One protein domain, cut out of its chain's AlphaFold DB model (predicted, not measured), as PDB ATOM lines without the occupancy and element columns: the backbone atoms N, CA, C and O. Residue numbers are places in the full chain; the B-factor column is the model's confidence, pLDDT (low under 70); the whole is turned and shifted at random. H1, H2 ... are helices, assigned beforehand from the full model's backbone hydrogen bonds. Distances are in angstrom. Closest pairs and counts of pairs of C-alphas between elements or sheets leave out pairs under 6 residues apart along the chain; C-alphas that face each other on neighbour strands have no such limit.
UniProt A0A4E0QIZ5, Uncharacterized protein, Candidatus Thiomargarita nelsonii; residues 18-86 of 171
ATOM      1  N   THR A  18     -32.377 -67.453 -28.392       71.56
ATOM      2  CA  THR A  18     -31.654 -66.286 -27.858       71.56
ATOM      3  C   THR A  18     -30.799 -65.609 -28.922       71.56
ATOM      4  O   THR A  18     -30.858 -64.390 -29.036       71.56
ATOM      5  N   LEU A  19     -30.095 -66.375 -29.761       71.00
ATOM      6  CA  LEU A  19     -29.311 -65.808 -30.862       71.00
ATOM      7  C   LEU A  19     -30.197 -65.100 -31.896       71.00
ATOM      8  O   LEU A  19     -29.865 -64.013 -32.356       71.00
ATOM      9  N   ILE A  20     -31.357 -65.673 -32.231       71.25
ATOM     10  CA  ILE A  20     -32.317 -65.029 -33.138       71.25
ATOM     11  C   ILE A  20     -32.878 -63.742 -32.519       71.25
ATOM     12  O   ILE A  20     -33.016 -62.746 -33.223       71.25
ATOM     13  N   ALA A  21     -33.185 -63.732 -31.220       67.81
ATOM     14  CA  ALA A  21     -33.667 -62.530 -30.542       67.81
ATOM     15  C   ALA A  21     -32.617 -61.404 -30.537       67.81
ATOM     16  O   ALA A  21     -32.969 -60.258 -30.805       67.81
ATOM     17  N   GLU A  22     -31.343 -61.732 -30.305       67.88
ATOM     18  CA  GLU A  22     -30.235 -60.768 -30.361       67.88
ATOM     19  C   GLU A  22     -30.040 -60.205 -31.776       67.88
ATOM     20  O   GLU A  22     -29.932 -58.992 -31.947       67.88
ATOM     21  N   VAL A  23     -30.099 -61.053 -32.807       67.56
ATOM     22  CA  VAL A  23     -29.986 -60.616 -34.209       67.56
ATOM     23  C   VAL A  23     -31.187 -59.765 -34.640       67.56
ATOM     24  O   VAL A  23     -31.025 -58.782 -35.356       67.56
ATOM     25  N   ILE A  24     -32.407 -60.089 -34.199       65.38
ATOM     26  CA  ILE A  24     -33.597 -59.268 -34.487       65.38
ATOM     27  C   ILE A  24     -33.488 -57.891 -33.820       65.38
ATOM     28  O   ILE A  24     -33.897 -56.889 -34.415       65.38
ATOM     29  N   ASP A  25     -32.927 -57.828 -32.612       59.91
ATOM     30  CA  ASP A  25     -32.694 -56.568 -31.906       59.91
ATOM     31  C   ASP A  25     -31.617 -55.704 -32.592       59.91
ATOM     32  O   ASP A  25     -31.684 -54.478 -32.504       59.91
ATOM     33  N   GLU A  26     -30.687 -56.297 -33.350       63.75
ATOM     34  CA  GLU A  26     -29.752 -55.544 -34.201       63.75
ATOM     35  C   GLU A  26     -30.409 -54.962 -35.463       63.75
ATOM     36  O   GLU A  26     -29.968 -53.925 -35.964       63.75
ATOM     37  N   VAL A  27     -31.474 -55.589 -35.977       73.25
ATOM     38  CA  VAL A  27     -32.108 -55.196 -37.249       73.25
ATOM     39  C   VAL A  27     -33.197 -54.137 -37.061       73.25
ATOM     40  O   VAL A  27     -33.379 -53.288 -37.933       73.25
ATOM     41  N   ILE A  28     -33.933 -54.156 -35.944       82.88
ATOM     42  CA  ILE A  28     -35.103 -53.284 -35.751       82.88
ATOM     43  C   ILE A  28     -34.880 -52.317 -34.588       82.88
ATOM     44  O   ILE A  28     -34.900 -52.697 -33.418       82.88
ATOM     45  N   PHE A  29     -34.774 -51.023 -34.901       90.06
ATOM     46  CA  PHE A  29     -34.684 -49.980 -33.882       90.06
ATOM     47  C   PHE A  29     -35.974 -49.895 -33.046       90.06
ATOM     48  O   PHE A  29     -37.060 -49.627 -33.564       90.06
ATOM     49  N   ARG A  30     -35.858 -50.078 -31.724       90.69
ATOM     50  CA  ARG A  30     -36.980 -49.976 -30.776       90.69
ATOM     51  C   ARG A  30     -36.910 -48.665 -29.987       90.69
ATOM     52  O   ARG A  30     -36.145 -48.576 -29.026       90.69
ATOM     53  N   PRO A  31     -37.728 -47.648 -30.324       94.38
ATOM     54  CA  PRO A  31     -37.649 -46.358 -29.655       94.38
ATOM     55  C   PRO A  31     -38.131 -46.435 -28.199       94.38
ATOM     56  O   PRO A  31     -39.163 -47.043 -27.886       94.38
ATOM     57  N   SER A  32     -37.423 -45.740 -27.310       95.88
ATOM     58  CA  SER A  32     -37.835 -45.527 -25.923       95.88
ATOM     59  C   SER A  32     -39.047 -44.588 -25.834       95.88
ATOM     60  O   SER A  32     -39.400 -43.870 -26.774       95.88
ATOM     61  N   SER A  33     -39.717 -44.572 -24.679       94.06
ATOM     62  CA  SER A  33     -40.830 -43.646 -24.427       94.06
ATOM     63  C   SER A  33     -40.406 -42.180 -24.545       94.06
ATOM     64  O   SER A  33     -41.156 -41.369 -25.087       94.06
ATOM     65  N   GLU A  34     -39.199 -41.846 -24.088       96.75
ATOM     66  CA  GLU A  34     -38.640 -40.500 -24.192       96.75
ATOM     67  C   GLU A  34     -38.369 -40.113 -25.645       96.75
ATOM     68  O   GLU A  34     -38.808 -39.054 -26.082       96.75
ATOM     69  N   GLN A  35     -37.739 -41.004 -26.417       96.38
ATOM     70  CA  GLN A  35     -37.463 -40.780 -27.837       96.38
ATOM     71  C   GLN A  35     -38.757 -40.526 -28.616       96.38
ATOM     72  O   GLN A  35     -38.830 -39.564 -29.381       96.38
ATOM     73  N   ARG A  36     -39.809 -41.325 -28.371       95.19
ATOM     74  CA  ARG A  36     -41.137 -41.129 -28.981       95.19
ATOM     75  C   ARG A  36     -41.727 -39.756 -28.666       95.19
ATOM     76  O   ARG A  36     -42.220 -39.088 -29.570       95.19
ATOM     77  N   ARG A  37     -41.660 -39.320 -27.403       94.62
ATOM     78  CA  ARG A  37     -42.142 -37.990 -26.994       94.62
ATOM     79  C   ARG A  37     -41.362 -36.878 -27.690       94.62
ATOM     80  O   ARG A  37     -41.976 -35.940 -28.189       94.62
ATOM     81  N   THR A  38     -40.038 -37.001 -27.772       96.44
ATOM     82  CA  THR A  38     -39.186 -36.003 -28.429       96.44
ATOM     83  C   THR A  38     -39.439 -35.940 -29.937       96.44
ATOM     84  O   THR A  38     -39.566 -34.841 -30.476       96.44
ATOM     85  N   LYS A  39     -39.601 -37.088 -30.615       95.19
ATOM     86  CA  LYS A  39     -40.003 -37.150 -32.033       95.19
ATOM     87  C   LYS A  39     -41.369 -36.491 -32.256       95.19
ATOM     88  O   LYS A  39     -41.503 -35.658 -33.146       95.19
ATOM     89  N   ALA A  40     -42.366 -36.800 -31.426       93.56
ATOM     90  CA  ALA A  40     -43.690 -36.182 -31.530       93.56
ATOM     91  C   ALA A  40     -43.630 -34.655 -31.339       93.56
ATOM     92  O   ALA A  40     -44.177 -33.909 -32.147       93.56
ATOM     93  N   ALA A  41     -42.909 -34.178 -30.318       94.38
ATOM     94  CA  ALA A  41     -42.739 -32.748 -30.063       94.38
ATOM     95  C   ALA A  41     -42.016 -32.024 -31.212       94.38
ATOM     96  O   ALA A  41     -42.368 -30.891 -31.539       94.38
ATOM     97  N   PHE A  42     -41.024 -32.675 -31.830       95.50
ATOM     98  CA  PHE A  42     -40.350 -32.161 -33.020       95.50
ATOM     99  C   PHE A  42     -41.340 -31.961 -34.172       95.50
ATOM    100  O   PHE A  42     -41.430 -30.859 -34.706       95.50
ATOM    101  N   TRP A  43     -42.108 -32.997 -34.519       93.69
ATOM    102  CA  TRP A  43     -42.997 -32.955 -35.680       93.69
ATOM    103  C   TRP A  43     -44.185 -32.015 -35.510       93.69
ATOM    104  O   TRP A  43     -44.572 -31.376 -36.481       93.69
ATOM    105  N   VAL A  44     -44.712 -31.851 -34.293       92.69
ATOM    106  CA  VAL A  44     -45.747 -30.839 -34.018       92.69
ATOM    107  C   VAL A  44     -45.222 -29.432 -34.322       92.69
ATOM    108  O   VAL A  44     -45.850 -28.690 -35.068       92.69
ATOM    109  N   ARG A  45     -44.029 -29.083 -33.821       93.06
ATOM    110  CA  ARG A  45     -43.420 -27.761 -34.062       93.06
ATOM    111  C   ARG A  45     -42.984 -27.561 -35.512       93.06
ATOM    112  O   ARG A  45     -43.046 -26.450 -36.028       93.06
ATOM    113  N   HIS A  46     -42.515 -28.621 -36.163       93.06
ATOM    114  CA  HIS A  46     -42.140 -28.580 -37.576       93.06
ATOM    115  C   HIS A  46     -43.363 -28.389 -38.480       93.06
ATOM    116  O   HIS A  46     -43.291 -27.601 -39.417       93.06
ATOM    117  N   ALA A  47     -44.498 -29.019 -38.155       90.62
ATOM    118  CA  ALA A  47     -45.753 -28.847 -38.887       90.62
ATOM    119  C   ALA A  47     -46.302 -27.412 -38.807       90.62
ATOM    120  O   ALA A  47     -46.914 -26.942 -39.762       90.62
ATOM    121  N   GLU A  48     -46.055 -26.699 -37.703       91.12
ATOM    122  CA  GLU A  48     -46.413 -25.280 -37.574       91.12
ATOM    123  C   GLU A  48     -45.580 -24.381 -38.501       91.12
ATOM    124  O   GLU A  48     -46.094 -23.390 -39.011       91.12
ATOM    125  N   ASN A  49     -44.299 -24.710 -38.721       88.81
ATOM    126  CA  ASN A  49     -43.371 -23.915 -39.533       88.81
ATOM    127  C   ASN A  49     -42.394 -24.809 -40.326       88.81
ATOM    128  O   ASN A  49     -41.248 -25.008 -39.899       88.81
ATOM    129  N   PRO A  50     -42.802 -25.327 -41.500       86.62
ATOM    130  CA  PRO A  50     -41.978 -26.230 -42.298       86.62
ATOM    131  C   PRO A  50     -40.895 -25.451 -43.061       86.62
ATOM    132  O   PRO A  50     -41.011 -25.175 -44.251       86.62
ATOM    133  N   LEU A  51     -39.817 -25.081 -42.365       84.06
ATOM    134  CA  LEU A  51     -38.684 -24.350 -42.955       84.06
ATOM    135  C   LEU A  51     -37.722 -25.255 -43.743       84.06
ATOM    136  O   LEU A  51     -36.923 -24.769 -44.539       84.06
ATOM    137  N   VAL A  52     -37.764 -26.568 -43.500       83.38
ATOM    138  CA  VAL A  52     -36.837 -27.562 -44.062       83.38
ATOM    139  C   VAL A  52     -37.623 -28.811 -44.455       83.38
ATOM    140  O   VAL A  52     -38.502 -29.235 -43.705       83.38
ATOM    141  N   SER A  53     -37.310 -29.412 -45.608       83.88
ATOM    142  CA  SER A  53     -37.901 -30.690 -46.022       83.88
ATOM    143  C   SER A  53     -37.492 -31.832 -45.083       83.88
ATOM    144  O   SER A  53     -36.383 -31.827 -44.543       83.88
ATOM    145  N   ALA A  54     -38.373 -32.821 -44.895       78.31
ATOM    146  CA  ALA A  54     -38.147 -33.952 -43.985       78.31
ATOM    147  C   ALA A  54     -36.827 -34.697 -44.273       78.31
ATOM    148  O   ALA A  54     -36.101 -35.055 -43.349       78.31
ATOM    149  N   ASP A  55     -36.454 -34.811 -45.549       80.94
ATOM    150  CA  ASP A  55     -35.233 -35.501 -45.992       80.94
ATOM    151  C   ASP A  55     -33.931 -34.782 -45.612       80.94
ATOM    152  O   ASP A  55     -32.842 -35.341 -45.730       80.94
ATOM    153  N   LYS A  56     -34.015 -33.519 -45.183       88.62
ATOM    154  CA  LYS A  56     -32.856 -32.675 -44.856       88.62
ATOM    155  C   LYS A  56     -32.767 -32.348 -43.368       88.62
ATOM    156  O   LYS A  56     -32.089 -31.393 -42.986       88.62
ATOM    157  N   ILE A  57     -33.444 -33.115 -42.514       93.12
ATOM    158  CA  ILE A  57     -33.399 -32.899 -41.067       93.12
ATOM    159  C   ILE A  57     -32.007 -33.248 -40.538       93.12
ATOM    160  O   ILE A  57     -31.586 -34.403 -40.506       93.12
ATOM    161  N   THR A  58     -31.294 -32.223 -40.080       95.44
ATOM    162  CA  THR A  58     -29.998 -32.362 -39.417       95.44
ATOM    163  C   THR A  58     -30.161 -32.432 -37.899       95.44
ATOM    164  O   THR A  58     -31.132 -31.922 -37.333       95.44
ATOM    165  N   LEU A  59     -29.172 -33.016 -37.212       95.94
ATOM    166  CA  LEU A  59     -29.133 -33.066 -35.745       95.94
ATOM    167  C   LEU A  59     -29.255 -31.668 -35.119       95.94
ATOM    168  O   LEU A  59     -30.021 -31.482 -34.178       95.94
ATOM    169  N   SER A  60     -28.517 -30.682 -35.638       95.94
ATOM    170  CA  SER A  60     -28.530 -29.315 -35.104       95.94
ATOM    171  C   SER A  60     -29.916 -28.679 -35.207       95.94
ATOM    172  O   SER A  60     -30.381 -28.063 -34.249       95.94
ATOM    173  N   PHE A  61     -30.608 -28.889 -36.329       95.19
ATOM    174  CA  PHE A  61     -31.973 -28.416 -36.529       95.19
ATOM    175  C   PHE A  61     -32.959 -29.100 -35.576       95.19
ATOM    176  O   PHE A  61     -33.742 -28.434 -34.893       95.19
ATOM    177  N   ALA A  62     -32.875 -30.426 -35.448       95.38
ATOM    178  CA  ALA A  62     -33.721 -31.180 -34.531       95.38
ATOM    179  C   ALA A  62     -33.499 -30.773 -33.063       95.38
ATOM    180  O   ALA A  62     -34.465 -30.637 -32.305       95.38
ATOM    181  N   GLN A  63     -32.255 -30.488 -32.665       96.31
ATOM    182  CA  GLN A  63     -31.925 -29.955 -31.339       96.31
ATOM    183  C   GLN A  63     -32.441 -28.533 -31.125       96.31
ATOM    184  O   GLN A  63     -32.924 -28.226 -30.039       96.31
ATOM    185  N   GLN A  64     -32.388 -27.668 -32.139       94.88
ATOM    186  CA  GLN A  64     -32.914 -26.306 -32.037       94.88
ATOM    187  C   GLN A  64     -34.431 -26.304 -31.805       94.88
ATOM    188  O   GLN A  64     -34.929 -25.547 -30.968       94.88
ATOM    189  N   ILE A  65     -35.160 -27.182 -32.503       94.94
ATOM    190  CA  ILE A  65     -36.617 -27.299 -32.376       94.94
ATOM    191  C   ILE A  65     -37.014 -27.953 -31.053       94.94
ATOM    192  O   ILE A  65     -37.878 -27.430 -30.350       94.94
ATOM    193  N   THR A  66     -36.417 -29.092 -30.701       95.69
ATOM    194  CA  THR A  66     -36.810 -29.855 -29.499       95.69
ATOM    195  C   THR A  66     -36.236 -29.280 -28.212       95.69
ATOM    196  O   THR A  66     -36.850 -29.421 -27.157       95.69
ATOM    197  N   ARG A  67     -35.081 -28.606 -28.300       95.69
ATOM    198  CA  ARG A  67     -34.238 -28.186 -27.171       95.69
ATOM    199  C   ARG A  67     -33.783 -29.350 -26.278       95.69
ATOM    200  O   ARG A  67     -33.439 -29.126 -25.122       95.69
ATOM    201  N   ASP A  68     -33.758 -30.581 -26.799       96.25
ATOM    202  CA  ASP A  68     -33.292 -31.760 -26.060       96.25
ATOM    203  C   ASP A  68     -31.814 -32.045 -26.380       96.25
ATOM    204  O   ASP A  68     -31.436 -32.332 -27.519       96.25
ATOM    205  N   SER A  69     -30.944 -31.967 -25.371       95.56
ATOM    206  CA  SER A  69     -29.509 -32.230 -25.529       95.56
ATOM    207  C   SER A  69     -29.197 -33.720 -25.709       95.56
ATOM    208  O   SER A  69     -28.186 -34.062 -26.331       95.56
ATOM    209  N   ARG A  70     -30.086 -34.613 -25.245       96.62
ATOM    210  CA  ARG A  70     -29.925 -36.076 -25.337       96.62
ATOM    211  C   ARG A  70     -29.993 -36.581 -26.773       96.62
ATOM    212  O   ARG A  70     -29.418 -37.628 -27.073       96.62
ATOM    213  N   LEU A  71     -30.602 -35.799 -27.669       96.06
ATOM    214  CA  LEU A  71     -30.715 -36.106 -29.094       96.06
ATOM    215  C   LEU A  71     -29.360 -36.453 -29.717       96.06
ATOM    216  O   LEU A  71     -29.288 -37.362 -30.529       96.06
ATOM    217  N   LYS A  72     -28.277 -35.787 -29.291       96.75
ATOM    218  CA  LYS A  72     -26.915 -36.030 -29.797       96.75
ATOM    219  C   LYS A  72     -26.446 -37.468 -29.584       96.75
ATOM    220  O   LYS A  72     -25.706 -37.989 -30.415       96.75
ATOM    221  N   ASN A  73     -26.840 -38.088 -28.473       96.88
ATOM    222  CA  ASN A  73     -26.469 -39.469 -28.174       96.88
ATOM    223  C   ASN A  73     -27.336 -40.437 -28.976       96.88
ATOM    224  O   ASN A  73     -26.804 -41.360 -29.580       96.88
ATOM    225  N   TRP A  74     -28.644 -40.179 -29.051       96.69
ATOM    226  CA  TRP A  74     -29.572 -41.010 -29.821       96.69
ATOM    227  C   TRP A  74     -29.296 -40.961 -31.325       96.69
ATOM    228  O   TRP A  74     -29.400 -41.979 -31.990       96.69
ATOM    229  N   TRP A  75     -28.850 -39.819 -31.855       96.19
ATOM    230  CA  TRP A  75     -28.505 -39.660 -33.275       96.19
ATOM    231  C   TRP A  75     -27.364 -40.567 -33.740       96.19
ATOM    232  O   TRP A  75     -27.220 -40.804 -34.935       96.19
ATOM    233  N   LYS A  76     -26.526 -41.035 -32.806       95.06
ATOM    234  CA  LYS A  76     -25.435 -41.977 -33.083       95.06
ATOM    235  C   LYS A  76     -25.891 -43.435 -33.035       95.06
ATOM    236  O   LYS A  76     -25.140 -44.301 -33.466       95.06
ATOM    237  N   SER A  77     -27.069 -43.711 -32.477       93.56
ATOM    238  CA  SER A  77     -27.636 -45.056 -32.431       93.56
ATOM    239  C   SER A  77     -28.070 -45.486 -33.834       93.56
ATOM    240  O   SER A  77     -28.673 -44.702 -34.571       93.56
ATOM    241  N   SER A  78     -27.776 -46.734 -34.200       92.56
ATOM    242  CA  SER A  78     -28.223 -47.325 -35.465       92.56
ATOM    243  C   SER A  78     -29.751 -47.293 -35.565       92.56
ATOM    244  O   SER A  78     -30.459 -47.490 -34.579       92.56
ATOM    245  N   GLY A  79     -30.267 -46.970 -36.751       92.00
ATOM    246  CA  GLY A  79     -31.705 -46.899 -37.030       92.00
ATOM    247  C   GLY A  79     -32.458 -45.717 -36.401       92.00
ATOM    248  O   GLY A  79     -33.564 -45.419 -36.845       92.00
ATOM    249  N   PHE A  80     -31.880 -44.976 -35.442       94.69
ATOM    250  CA  PHE A  80     -32.565 -43.824 -34.838       94.69
ATOM    251  C   PHE A  80     -32.855 -42.727 -35.860       94.69
ATOM    252  O   PHE A  80     -33.942 -42.166 -35.833       94.69
ATOM    253  N   LEU A  81     -31.903 -42.405 -36.746       94.12
ATOM    254  CA  LEU A  81     -32.085 -41.352 -37.748       94.12
ATOM    255  C   LEU A  81     -33.231 -41.688 -38.706       94.12
ATOM    256  O   LEU A  81     -34.151 -40.890 -38.839       94.12
ATOM    257  N   GLU A  82     -33.189 -42.877 -39.307       92.81
ATOM    258  CA  GLU A  82     -34.223 -43.371 -40.221       92.81
ATOM    259  C   GLU A  82     -35.593 -43.413 -39.538       92.81
ATOM    260  O   GLU A  82     -36.578 -42.890 -40.062       92.81
ATOM    261  N   TRP A  83     -35.642 -43.947 -38.314       93.44
ATOM    262  CA  TRP A  83     -36.852 -43.920 -37.507       93.44
ATOM    263  C   TRP A  83     -37.316 -42.485 -37.243       93.44
ATOM    264  O   TRP A  83     -38.498 -42.196 -37.393       93.44
ATOM    265  N   PHE A  84     -36.429 -41.564 -36.867       95.06
ATOM    266  CA  PHE A  84     -36.786 -40.191 -36.508       95.06
ATOM    267  C   PHE A  84     -37.321 -39.393 -37.705       95.06
ATOM    268  O   PHE A  84     -38.286 -38.642 -37.542       95.06
ATOM    269  N   THR A  85     -36.735 -39.576 -38.893       93.75
ATOM    270  CA  THR A  85     -37.134 -38.885 -40.130       93.75
ATOM    271  C   THR A  85     -38.364 -39.495 -40.794       93.75
ATOM    272  O   THR A  85     -39.014 -38.811 -41.581       93.75
ATOM    273  N   ASN A  86     -38.731 -40.737 -40.464       92.56
ATOM    274  CA  ASN A  86     -39.939 -41.372 -40.985       92.56
ATOM    275  C   ASN A  86     -41.213 -40.663 -40.476       92.56
ATOM    276  O   ASN A  86     -41.610 -40.825 -39.315       92.56
TER     277      ASN A  86
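AT A GLANCE: This is residues 18 to 86 of the 171 residues of an uncharacterized protein of Candidatus Thiomargarita nelsonii (UniProt A0A4E0QIZ5). A small body of helices has one helical arm sticking out from it, residues 18 to 25 of H1. In the body the long helix H2 runs along one side, and the short helices H3, H4 and H5 make the other side, with H3 crosswise to H2 and H5 running roughly alongside it. The printed part has 69 residues, with five named helices in the order H1 to H5 and no named strand; the class is all helix. The whole is only just loose, close to compact, with a radius of gyration of the C-alphas of 13.4 A, and spans 45 by 21 by 17 A, the arm adding to the length.

IN THESE COORDINATES: H1 is residues 18 to 27, 14.5 A long, and its C-alpha 18 is at (-31.654, -66.286, -27.858). H2 is residues 33 to 48, 23.3 A long, beginning at C-alpha 33 at (-40.830, -43.646, -24.427). H3 is residues 59 to 66, 10.4 A, H4 residues 71 to 74, and H5 residues 80 to 85, ending at C-alpha 85 at (-37.134, -38.885, -40.130).

HOW THE PARTS SIT: H1 touches no helix. H2 and H3 touch, about perpendicular at 84 degrees; their closest C-alphas, of Phe 42 and Thr 66, are 5.5 A apart. H3 and H4 touch, closest at the C-alphas of Gln 63 and Leu 71, 6.7 A. H2 and H5 are close but not clearly touching, with the C-alphas of Lys 39 and Phe 84 closest at 6.3 A, and run the same way at a shallow tilt of 25 degrees. H3 and H5 are apart. Every O i to N i+4 pair is within hydrogen-bond range in H1, H2, H3 and H5; H4 is too short for such a pair.

THE WHOLE: The two C-alphas farthest apart, of Thr 18 and Asn 49, are 45.5 A apart. The printed part has no cut and no long link. Its mean pLDDT is 89.3; residues 21 to 26 are under 70.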